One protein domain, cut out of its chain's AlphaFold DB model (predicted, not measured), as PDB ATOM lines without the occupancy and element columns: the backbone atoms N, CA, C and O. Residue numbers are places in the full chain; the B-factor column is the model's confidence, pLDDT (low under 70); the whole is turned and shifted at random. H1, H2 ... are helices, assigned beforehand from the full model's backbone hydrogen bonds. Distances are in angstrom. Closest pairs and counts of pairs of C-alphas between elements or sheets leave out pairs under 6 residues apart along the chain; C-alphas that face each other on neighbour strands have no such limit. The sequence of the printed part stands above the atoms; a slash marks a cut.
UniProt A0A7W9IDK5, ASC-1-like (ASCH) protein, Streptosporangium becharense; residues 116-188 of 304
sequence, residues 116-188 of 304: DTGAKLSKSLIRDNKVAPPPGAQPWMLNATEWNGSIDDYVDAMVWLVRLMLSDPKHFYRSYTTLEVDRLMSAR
ATOM      1  N   ASP A 116     -33.590 -27.072 -35.511       90.69
ATOM      2  CA  ASP A 116     -34.749 -27.902 -35.159       90.69
ATOM      3  C   ASP A 116     -34.405 -29.396 -35.026       90.69
ATOM      4  O   ASP A 116     -34.964 -30.095 -34.187       90.69
ATOM      5  N   THR A 117     -33.421 -29.876 -35.790       91.31
ATOM      6  CA  THR A 117     -32.915 -31.256 -35.704       91.31
ATOM      7  C   THR A 117     -31.961 -31.505 -34.528       91.31
ATOM      8  O   THR A 117     -31.489 -32.626 -34.346       91.31
ATOM      9  N   GLY A 118     -31.621 -30.472 -33.749       91.38
ATOM     10  CA  GLY A 118     -30.618 -30.548 -32.682       91.38
ATOM     11  C   GLY A 118     -29.167 -30.488 -33.173       91.38
ATOM     12  O   GLY A 118     -28.242 -30.516 -32.360       91.38
ATOM     13  N   ALA A 119     -28.937 -30.369 -34.484       91.44
ATOM     14  CA  ALA A 119     -27.606 -30.148 -35.035       91.44
ATOM     15  C   ALA A 119     -27.120 -28.721 -34.738       91.44
ATOM     16  O   ALA A 119     -27.904 -27.784 -34.630       91.44
ATOM     17  N   LYS A 120     -25.802 -28.520 -34.643       92.62
ATOM     18  CA  LYS A 120     -25.231 -27.174 -34.493       92.62
ATOM     19  C   LYS A 120     -25.506 -26.335 -35.745       92.62
ATOM     20  O   LYS A 120     -25.212 -26.763 -36.861       92.62
ATOM     21  N   LEU A 121     -25.979 -25.105 -35.551       92.62
ATOM     22  CA  LEU A 121     -26.182 -24.136 -36.624       92.62
ATOM     23  C   LEU A 121     -24.845 -23.820 -37.320       92.62
ATOM     24  O   LEU A 121     -23.966 -23.163 -36.756       92.62
ATOM     25  N   SER A 122     -24.694 -24.274 -38.565       90.69
ATOM     26  CA  SER A 122     -23.480 -24.083 -39.364       90.69
ATOM     27  C   SER A 122     -23.645 -22.944 -40.369       90.69
ATOM     28  O   SER A 122     -24.057 -23.149 -41.511       90.69
ATOM     29  N   LYS A 123     -23.292 -21.721 -39.954       89.06
ATOM     30  CA  LYS A 123     -23.447 -20.518 -40.794       89.06
ATOM     31  C   LYS A 123     -22.701 -20.615 -42.130       89.06
ATOM     32  O   LYS A 123     -23.211 -20.150 -43.140       89.06
ATOM     33  N   SER A 124     -21.508 -21.218 -42.145       87.25
ATOM     34  CA  SER A 124     -20.714 -21.371 -43.371       87.25
ATOM     35  C   SER A 124     -21.372 -22.317 -44.367       87.25
ATOM     36  O   SER A 124     -21.478 -21.971 -45.534       87.25
ATOM     37  N   LEU A 125     -21.868 -23.475 -43.918       89.50
ATOM     38  CA  LEU A 125     -22.542 -24.419 -44.812       89.50
ATOM     39  C   LEU A 125     -23.835 -23.839 -45.386       89.50
ATOM     40  O   LEU A 125     -24.138 -24.096 -46.547       89.50
ATOM     41  N   ILE A 126     -24.560 -23.047 -44.592       89.25
ATOM     42  CA  ILE A 126     -25.769 -22.362 -45.054       89.25
ATOM     43  C   ILE A 126     -25.416 -21.297 -46.094       89.25
ATOM     44  O   ILE A 126     -25.982 -21.289 -47.180       89.25
ATOM     45  N   ARG A 127     -24.427 -20.443 -45.807       85.75
ATOM     46  CA  ARG A 127     -23.966 -19.403 -46.739       85.75
ATOM     47  C   ARG A 127     -23.418 -19.983 -48.047       85.75
ATOM     48  O   ARG A 127     -23.617 -19.396 -49.102       85.75
ATOM     49  N   ASP A 128     -22.746 -21.127 -47.979       89.12
ATOM     50  CA  ASP A 128     -22.197 -21.821 -49.147       89.12
ATOM     51  C   ASP A 128     -23.267 -22.666 -49.885       89.12
ATOM     52  O   ASP A 128     -22.918 -23.474 -50.745       89.12
ATOM     53  N   ASN A 129     -24.556 -22.523 -49.535       88.38
ATOM     54  CA  ASN A 129     -25.701 -23.257 -50.092       88.38
ATOM     55  C   ASN A 129     -25.585 -24.792 -50.011       88.38
ATOM     56  O   ASN A 129     -26.193 -25.517 -50.794       88.38
ATOM     57  N   LYS A 130     -24.811 -25.308 -49.051       90.12
ATOM     58  CA  LYS A 130     -24.653 -26.756 -48.817       90.12
ATOM     59  C   LYS A 130     -25.740 -27.326 -47.914       90.12
ATOM     60  O   LYS A 130     -25.984 -28.528 -47.942       90.12
ATOM     61  N   VAL A 131     -26.344 -26.485 -47.079       88.56
ATOM     62  CA  VAL A 131     -27.427 -26.843 -46.159       88.56
ATOM     63  C   VAL A 131     -28.461 -25.723 -46.193       88.56
ATOM     64  O   VAL A 131     -28.092 -24.552 -46.188       88.56
ATOM     65  N   ALA A 132     -29.748 -26.065 -46.231       86.88
ATOM     66  CA  ALA A 132     -30.810 -25.065 -46.178       86.88
ATOM     67  C   ALA A 132     -30.844 -24.358 -44.803       86.88
ATOM     68  O   ALA A 132     -30.514 -24.982 -43.788       86.88
ATOM     69  N   PRO A 133     -31.258 -23.080 -44.731       87.44
ATOM     70  CA  PRO A 133     -31.551 -22.434 -43.457       87.44
ATOM     71  C   PRO A 133     -32.588 -23.253 -42.669       87.44
ATOM     72  O   PRO A 133     -33.598 -23.658 -43.249       87.44
ATOM     73  N   PRO A 134     -32.363 -23.526 -41.372       88.81
ATOM     74  CA  PRO A 134     -33.291 -24.339 -40.600       88.81
ATOM     75  C   PRO A 134     -34.607 -23.577 -40.361       88.81
ATOM     76  O   PRO A 134     -34.581 -22.347 -40.218       88.81
ATOM     77  N   PRO A 135     -35.752 -24.280 -40.278       85.25
ATOM     78  CA  PRO A 135     -37.035 -23.666 -39.962       85.25
ATOM     79  C   PRO A 135     -36.964 -22.795 -38.702       85.25
ATOM     80  O   PRO A 135     -36.394 -23.186 -37.682       85.25
ATOM     81  N   GLY A 136     -37.526 -21.586 -38.776       77.31
ATOM     82  CA  GLY A 136     -37.549 -20.648 -37.651       77.31
ATOM     83  C   GLY A 136     -36.223 -19.938 -37.352       77.31
ATOM     84  O   GLY A 136     -36.153 -19.184 -36.386       77.31
ATOM     85  N   ALA A 137     -35.167 -20.140 -38.147       89.62
ATOM     86  CA  ALA A 137     -34.011 -19.252 -38.090       89.62
ATOM     87  C   ALA A 137     -34.349 -17.895 -38.701       89.62
ATOM     88  O   ALA A 137     -34.725 -17.799 -39.868       89.62
ATOM     89  N   GLN A 138     -34.145 -16.840 -37.919       91.38
ATOM     90  CA  GLN A 138     -34.275 -15.483 -38.424       91.38
ATOM     91  C   GLN A 138     -33.044 -15.094 -39.258       91.38
ATOM     92  O   GLN A 138     -31.919 -15.445 -38.873       91.38
ATOM     93  N   PRO A 139     -33.205 -14.321 -40.350       91.06
ATOM     94  CA  PRO A 139     -32.094 -13.885 -41.203       91.06
ATOM     95  C   PRO A 139     -30.933 -13.240 -40.431       91.06
ATOM     96  O   PRO A 139     -29.765 -13.557 -40.677       91.06
ATOM     97  N   TRP A 140     -31.246 -12.429 -39.413       91.06
ATOM     98  CA  TRP A 140     -30.256 -11.735 -38.586       91.06
ATOM     99  C   TRP A 140     -29.300 -12.676 -37.833       91.06
ATOM    100  O   TRP A 140     -28.161 -12.306 -37.538       91.06
ATOM    101  N   MET A 141     -29.714 -13.918 -37.550       90.69
ATOM    102  CA  MET A 141     -28.862 -14.915 -36.887       90.69
ATOM    103  C   MET A 141     -27.701 -15.354 -37.783       90.69
ATOM    104  O   MET A 141     -26.638 -15.750 -37.288       90.69
ATOM    105  N   LEU A 142     -27.896 -15.300 -39.100       88.12
ATOM    106  CA  LEU A 142     -26.909 -15.676 -40.108       88.12
ATOM    107  C   LEU A 142     -26.138 -14.457 -40.611       88.12
ATOM    108  O   LEU A 142     -24.922 -14.547 -40.792       88.12
ATOM    109  N   ASN A 143     -26.828 -13.328 -40.771       87.69
ATOM    110  CA  ASN A 143     -26.272 -12.083 -41.269       87.69
ATOM    111  C   ASN A 143     -26.776 -10.889 -40.445       87.69
ATOM    112  O   ASN A 143     -27.933 -10.504 -40.550       87.69
ATOM    113  N   ALA A 144     -25.886 -10.255 -39.679       89.19
ATOM    114  CA  ALA A 144     -26.235  -9.120 -38.823       89.19
ATOM    115  C   ALA A 144     -26.828  -7.915 -39.583       89.19
ATOM    116  O   ALA A 144     -27.506  -7.097 -38.969       89.19
ATOM    117  N   THR A 145     -26.597  -7.789 -40.897       88.69
ATOM    118  CA  THR A 145     -27.177  -6.697 -41.701       88.69
ATOM    119  C   THR A 145     -28.670  -6.872 -41.969       88.69
ATOM    120  O   THR A 145     -29.310  -5.925 -42.402       88.69
ATOM    121  N   GLU A 146     -29.225  -8.057 -41.710       92.44
ATOM    122  CA  GLU A 146     -30.654  -8.368 -41.851       92.44
ATOM    123  C   GLU A 146     -31.448  -8.050 -40.568       92.44
ATOM    124  O   GLU A 146     -32.557  -8.545 -40.364       92.44
ATOM    125  N   TRP A 147     -30.860  -7.302 -39.632       92.31
ATOM    126  CA  TRP A 147     -31.541  -6.883 -38.411       92.31
ATOM    127  C   TRP A 147     -32.575  -5.788 -38.710       92.31
ATOM    128  O   TRP A 147     -32.256  -4.774 -39.326       92.31
ATOM    129  N   ASN A 148     -33.802  -5.960 -38.210       87.56
ATOM    130  CA  ASN A 148     -34.906  -5.004 -38.373       87.56
ATOM    131  C   ASN A 148     -34.790  -3.819 -37.390       87.56
ATOM    132  O   ASN A 148     -35.696  -3.555 -36.603       87.56
ATOM    133  N   GLY A 149     -33.656  -3.119 -37.413       85.94
ATOM    134  CA  GLY A 149     -33.344  -2.000 -36.527       85.94
ATOM    135  C   GLY A 149     -32.006  -1.353 -36.879       85.94
ATOM    136  O   GLY A 149     -31.356  -1.722 -37.857       85.94
ATOM    137  N   SER A 150     -31.565  -0.380 -36.082       83.44
ATOM    138  CA  SER A 150     -30.230   0.196 -36.260       83.44
ATOM    139  C   SER A 150     -29.135  -0.798 -35.845       83.44
ATOM    140  O   SER A 150     -29.372  -1.728 -35.074       83.44
ATOM    141  N   ILE A 151     -27.902  -0.577 -36.313       82.94
ATOM    142  CA  ILE A 151     -26.730  -1.346 -35.854       82.94
ATOM    143  C   ILE A 151     -26.573  -1.232 -34.333       82.94
ATOM    144  O   ILE A 151     -26.249  -2.216 -33.673       82.94
ATOM    145  N   ASP A 152     -26.823  -0.048 -33.773       81.00
ATOM    146  CA  ASP A 152     -26.745   0.170 -32.329       81.00
ATOM    147  C   ASP A 152     -27.776  -0.676 -31.577       81.00
ATOM    148  O   ASP A 152     -27.426  -1.309 -30.581       81.00
ATOM    149  N   ASP A 153     -29.007  -0.765 -32.089       84.81
ATOM    150  CA  ASP A 153     -30.036  -1.630 -31.514       84.81
ATOM    151  C   ASP A 153     -29.652  -3.115 -31.599       84.81
ATOM    152  O   ASP A 153     -29.796  -3.839 -30.613       84.81
ATOM    153  N   TYR A 154     -29.089  -3.564 -32.728       89.00
ATOM    154  CA  TYR A 154     -28.575  -4.930 -32.860       89.00
ATOM    155  C   TYR A 154     -27.489  -5.231 -31.820       89.00
ATOM    156  O   TYR A 154     -27.531  -6.259 -31.141       89.00
ATOM    157  N   VAL A 155     -26.514  -4.328 -31.662       88.50
ATOM    158  CA  VAL A 155     -25.436  -4.495 -30.677       88.50
ATOM    159  C   VAL A 155     -26.009  -4.513 -29.259       88.50
ATOM    160  O   VAL A 155     -25.622  -5.371 -28.465       88.50
ATOM    161  N   ASP A 156     -26.949  -3.627 -28.939       86.75
ATOM    162  CA  ASP A 156     -27.634  -3.614 -27.645       86.75
ATOM    163  C   ASP A 156     -28.426  -4.909 -27.413       86.75
ATOM    164  O   ASP A 156     -28.437  -5.434 -26.297       86.75
ATOM    165  N   ALA A 157     -29.025  -5.485 -28.459       90.88
ATOM    166  CA  ALA A 157     -29.725  -6.766 -28.398       90.88
ATOM    167  C   ALA A 157     -28.768  -7.920 -28.094       90.88
ATOM    168  O   ALA A 157     -29.046  -8.740 -27.220       90.88
ATOM    169  N   MET A 158     -27.610  -7.953 -28.756       92.62
ATOM    170  CA  MET A 158     -26.575  -8.957 -28.503       92.62
ATOM    171  C   MET A 158     -25.984  -8.825 -27.099       92.62
ATOM    172  O   MET A 158     -25.815  -9.829 -26.408       92.62
ATOM    173  N   VAL A 159     -25.712  -7.602 -26.634       91.25
ATOM    174  CA  VAL A 159     -25.234  -7.358 -25.264       91.25
ATOM    175  C   VAL A 159     -26.284  -7.785 -24.242       91.25
ATOM    176  O   VAL A 159     -25.938  -8.429 -23.252       91.25
ATOM    177  N   TRP A 160     -27.557  -7.466 -24.478       93.38
ATOM    178  CA  TRP A 160     -28.658  -7.920 -23.632       93.38
ATOM    179  C   TRP A 160     -28.734  -9.448 -23.579       93.38
ATOM    180  O   TRP A 160     -28.787 -10.010 -22.487       93.38
ATOM    181  N   LEU A 161     -28.655 -10.127 -24.727       93.81
ATOM    182  CA  LEU A 161     -28.691 -11.587 -24.793       93.81
ATOM    183  C   LEU A 161     -27.520 -12.203 -24.017       93.81
ATOM    184  O   LEU A 161     -27.715 -13.140 -23.249       93.81
ATOM    185  N   VAL A 162     -26.311 -11.651 -24.153       92.31
ATOM    186  CA  VAL A 162     -25.141 -12.097 -23.382       92.31
ATOM    187  C   VAL A 162     -25.352 -11.880 -21.883       92.31
ATOM    188  O   VAL A 162     -25.081 -12.789 -21.102       92.31
ATOM    189  N   ARG A 163     -25.882 -10.723 -21.463       92.69
ATOM    190  CA  ARG A 163     -26.216 -10.462 -20.050       92.69
ATOM    191  C   ARG A 163     -27.254 -11.446 -19.519       92.69
ATOM    192  O   ARG A 163     -27.091 -11.935 -18.408       92.69
ATOM    193  N   LEU A 164     -28.274 -11.773 -20.313       93.19
ATOM    194  CA  LEU A 164     -29.258 -12.795 -19.968       93.19
ATOM    195  C   LEU A 164     -28.582 -14.156 -19.770       93.19
ATOM    196  O   LEU A 164     -28.802 -14.801 -18.750       93.19
ATOM    197  N   MET A 165     -27.711 -14.573 -20.691       93.19
ATOM    198  CA  MET A 165     -26.986 -15.840 -20.551       93.19
ATOM    199  C   MET A 165     -26.074 -15.846 -19.318       93.19
ATOM    200  O   MET A 165     -25.950 -16.870 -18.658       93.19
ATOM    201  N   LEU A 166     -25.462 -14.714 -18.971       92.06
ATOM    202  CA  LEU A 166     -24.613 -14.581 -17.782       92.06
ATOM    203  C   LEU A 166     -25.397 -14.427 -16.470       92.06
ATOM    204  O   LEU A 166     -24.798 -14.527 -15.403       92.06
ATOM    205  N   SER A 167     -26.709 -14.183 -16.528       94.19
ATOM    206  CA  SER A 167     -27.525 -13.936 -15.330       94.19
ATOM    207  C   SER A 167     -27.693 -15.166 -14.436       94.19
ATOM    208  O   SER A 167     -27.959 -15.025 -13.245       94.19
ATOM    209  N   ASP A 168     -27.529 -16.367 -14.995       94.75
ATOM    210  CA  ASP A 168     -27.656 -17.630 -14.273       94.75
ATOM    211  C   ASP A 168     -26.751 -18.698 -14.927       94.75
ATOM    212  O   ASP A 168     -26.900 -18.971 -16.126       94.75
ATOM    213  N   PRO A 169     -25.839 -19.348 -14.175       91.69
ATOM    214  CA  PRO A 169     -24.952 -20.391 -14.695       91.69
ATOM    215  C   PRO A 169     -25.669 -21.519 -15.444       91.69
ATOM    216  O   PRO A 169     -25.088 -22.103 -16.361       91.69
ATOM    217  N   LYS A 170     -26.948 -21.795 -15.139       93.44
ATOM    218  CA  LYS A 170     -27.749 -22.799 -15.860       93.44
ATOM    219  C   LYS A 170     -27.764 -22.577 -17.364       93.44
ATOM    220  O   LYS A 170     -27.901 -23.531 -18.127       93.44
ATOM    221  N   HIS A 171     -27.633 -21.326 -17.803       94.06
ATOM    222  CA  HIS A 171     -27.637 -21.002 -19.215       94.06
ATOM    223  C   HIS A 171     -26.443 -21.598 -19.959       94.06
ATOM    224  O   HIS A 171     -26.606 -21.891 -21.138       94.06
ATOM    225  N   PHE A 172     -25.318 -21.833 -19.276       92.50
ATOM    226  CA  PHE A 172     -24.093 -22.428 -19.818       92.50
ATOM    227  C   PHE A 172     -24.080 -23.966 -19.762       92.50
ATOM    228  O   PHE A 172     -23.241 -24.588 -20.406       92.50
ATOM    229  N   TYR A 173     -25.037 -24.593 -19.069       90.31
ATOM    230  CA  TYR A 173     -25.208 -26.055 -19.044       90.31
ATOM    231  C   TYR A 173     -26.188 -26.577 -20.106       90.31
ATOM    232  O   TYR A 173     -26.530 -27.759 -20.111       90.31
ATOM    233  N   ARG A 174     -26.664 -25.714 -21.009       91.19
ATOM    234  CA  ARG A 174     -27.616 -26.068 -22.068       91.19
ATOM    235  C   ARG A 174     -27.279 -25.381 -23.383       91.19
ATOM    236  O   ARG A 174     -26.500 -24.437 -23.429       91.19
ATOM    237  N   SER A 175     -27.889 -25.874 -24.452       94.69
ATOM    238  CA  SER A 175     -27.858 -25.266 -25.785       94.69
ATOM    239  C   SER A 175     -29.255 -24.770 -26.159       94.69
ATOM    240  O   SER A 175     -30.242 -25.209 -25.568       94.69
ATOM    241  N   TYR A 176     -29.339 -23.853 -27.120       95.38
ATOM    242  CA  TYR A 176     -30.592 -23.198 -27.505       95.38
ATOM    243  C   TYR A 176     -30.856 -23.422 -28.980       95.38
ATOM    244  O   TYR A 176     -29.954 -23.249 -29.795       95.38
ATOM    245  N   THR A 177     -32.082 -23.779 -29.339       95.44
ATOM    246  CA  THR A 177     -32.481 -23.816 -30.747       95.44
ATOM    247  C   THR A 177     -32.587 -22.397 -31.303       95.44
ATOM    248  O   THR A 177     -32.754 -21.438 -30.548       95.44
ATOM    249  N   THR A 178     -32.527 -22.243 -32.625       94.69
ATOM    250  CA  THR A 178     -32.798 -20.965 -33.300       94.69
ATOM    251  C   THR A 178     -34.145 -20.384 -32.876       94.69
ATOM    252  O   THR A 178     -34.206 -19.214 -32.519       94.69
ATOM    253  N   LEU A 179     -35.189 -21.210 -32.790       94.31
ATOM    254  CA  LEU A 179     -36.509 -20.805 -32.295       94.31
ATOM    255  C   LEU A 179     -36.479 -20.275 -30.857       94.31
ATOM    256  O   LEU A 179     -37.110 -19.266 -30.559       94.31
ATOM    257  N   GLU A 180     -35.746 -20.931 -29.954       94.56
ATOM    258  CA  GLU A 180     -35.661 -20.470 -28.568       94.56
ATOM    259  C   GLU A 180     -34.872 -19.162 -28.462       94.56
ATOM    260  O   GLU A 180     -35.267 -18.267 -27.718       94.56
ATOM    261  N   VAL A 181     -33.792 -19.001 -29.235       94.31
ATOM    262  CA  VAL A 181     -33.079 -17.717 -29.312       94.31
ATOM    263  C   VAL A 181     -34.008 -16.621 -29.825       94.31
ATOM    264  O   VAL A 181     -34.031 -15.540 -29.243       94.31
ATOM    265  N   ASP A 182     -34.788 -16.894 -30.873       92.81
ATOM    266  CA  ASP A 182     -35.752 -15.937 -31.416       92.81
ATOM    267  C   ASP A 182     -36.813 -15.546 -30.379       92.81
ATOM    268  O   ASP A 182     -37.075 -14.363 -30.162       92.81
ATOM    269  N   ARG A 183     -37.356 -16.530 -29.652       93.62
ATOM    270  CA  ARG A 183     -38.312 -16.305 -28.563       93.62
ATOM    271  C   ARG A 183     -37.720 -15.428 -27.458       93.62
ATOM    272  O   ARG A 183     -38.391 -14.510 -26.988       93.62
ATOM    273  N   LEU A 184     -36.478 -15.692 -27.040       93.44
ATOM    274  CA  LEU A 184     -35.781 -14.882 -26.034       93.44
ATOM    275  C   LEU A 184     -35.571 -13.450 -26.535       93.44
ATOM    276  O   LEU A 184     -35.881 -12.502 -25.821       93.44
ATOM    277  N   MET A 185     -35.094 -13.291 -27.768       91.50
ATOM    278  CA  MET A 185     -34.862 -11.986 -28.393       91.50
ATOM    279  C   MET A 185     -36.157 -11.186 -28.572       91.50
ATOM    280  O   MET A 185     -36.167  -9.988 -28.314       91.50
ATOM    281  N   SER A 186     -37.255 -11.848 -28.934       88.75
ATOM    282  CA  SER A 186     -38.585 -11.239 -29.066       88.75
ATOM    283  C   SER A 186     -39.180 -10.826 -27.717       88.75
ATOM    284  O   SER A 186     -39.938  -9.865 -27.641       88.75
ATOM    285  N   ALA A 187     -38.819 -11.523 -26.634       88.44
ATOM    286  CA  ALA A 187     -39.219 -11.170 -25.272       88.44
ATOM    287  C   ALA A 187     -38.391 -10.015 -24.679       88.44
ATOM    288  O   ALA A 187     -38.696  -9.547 -23.579       88.44
ATOM    289  N   ARG A 188     -37.344  -9.547 -25.376       87.88
ATOM    290  CA  ARG A 188     -36.546  -8.394 -24.954       87.88
ATOM    291  C   ARG A 188     -37.443  -7.161 -24.897       87.88
ATOM    292  O   ARG A 188     -37.820  -6.602 -25.924       87.88
TER     293      ARG A 188
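What this domain is: This is residues 116 to 188 of the 304 residues of the protein "ASC-1-like (ASCH) protein" of Streptosporangium becharense (UniProt A0A7W9IDK5). An open, loosely joined loop of helices and turns, with the long helix H3 making one side and the shorter H5 folding back toward the middle of H3, at a large angle to it. H4 sits past the end of H3, in a corner of residues 165 to 174 that sticks out, while H1 lies far from it on the other side of the domain and H2 lies nearer the middle, the two joined by the long unnamed stretch of residues 128 to 138. The printed part has 73 residues, with five named helices in the order H1, H2, H3, H4, H5 and no named strand; its class is all helix. It is only just compact, close to loose, with a radius of gyration of the C-alphas of 13.0 A, and it spans 36 by 31 by 17 A.

How they stand to each other: The longest helix, H3, residues 151 to 166, only just touches H5, residues 178 to 186, with 3 pairs of C-alphas within 8 A. The closest C-alphas are those of Leu 161 and Met 185, 7.2 A apart, and H3 touches H5 with residues 157 to 161 alone. Their lines stand at 72 degrees, only just about perpendicular. H4, residues 169 to 173, is close to H3 but not clearly touching it; the closest C-alphas, those of Met 165 and His 171, are 5.4 A apart. H4 and H5 are apart. H2, residues 139 to 142, is apart from H3, and it is only just apart from H5, with the closest C-alphas 8.1 A from each other. H1, residues 123 to 127, is close to H2 but not clearly touching it, the closest C-alphas being those of Lys 123 and Leu 142 at 6.0 A. H1 is apart from H3, H4 and H5. In H1, H3 and H5 every O i to N i+4 pair is within hydrogen-bond range; in H4 it is 0 of 1, beside 2 of 2 O i to N i+3 pairs, and H2 is too short for an O i to N i+4 pair.

Where its parts are: H3 runs 22.5 A from C-alpha 151 at (-26.730, -1.346, -35.854) to C-alpha 166 at (-24.613, -14.581, -17.782). H5 measures 12.1 A and ends at C-alpha 186, (-38.585, -11.239, -29.066). H4 measures 7.1 A, H2 5.6 A and H1 6.1 A, with H1 beginning at C-alpha 123, (-23.447, -20.518, -40.794).

The domain as a whole: The C-alphas of Asn 129 and Asp 168, the two farthest apart, are 36.3 A from each other. The link from H1 to H2 is long, that from H2 to H3 is short, and those from H3 to H4 and from H4 to H5 are tight. The printed part has no cut. The mean pLDDT of the printed part is 90.3, and no printed residue is under 70.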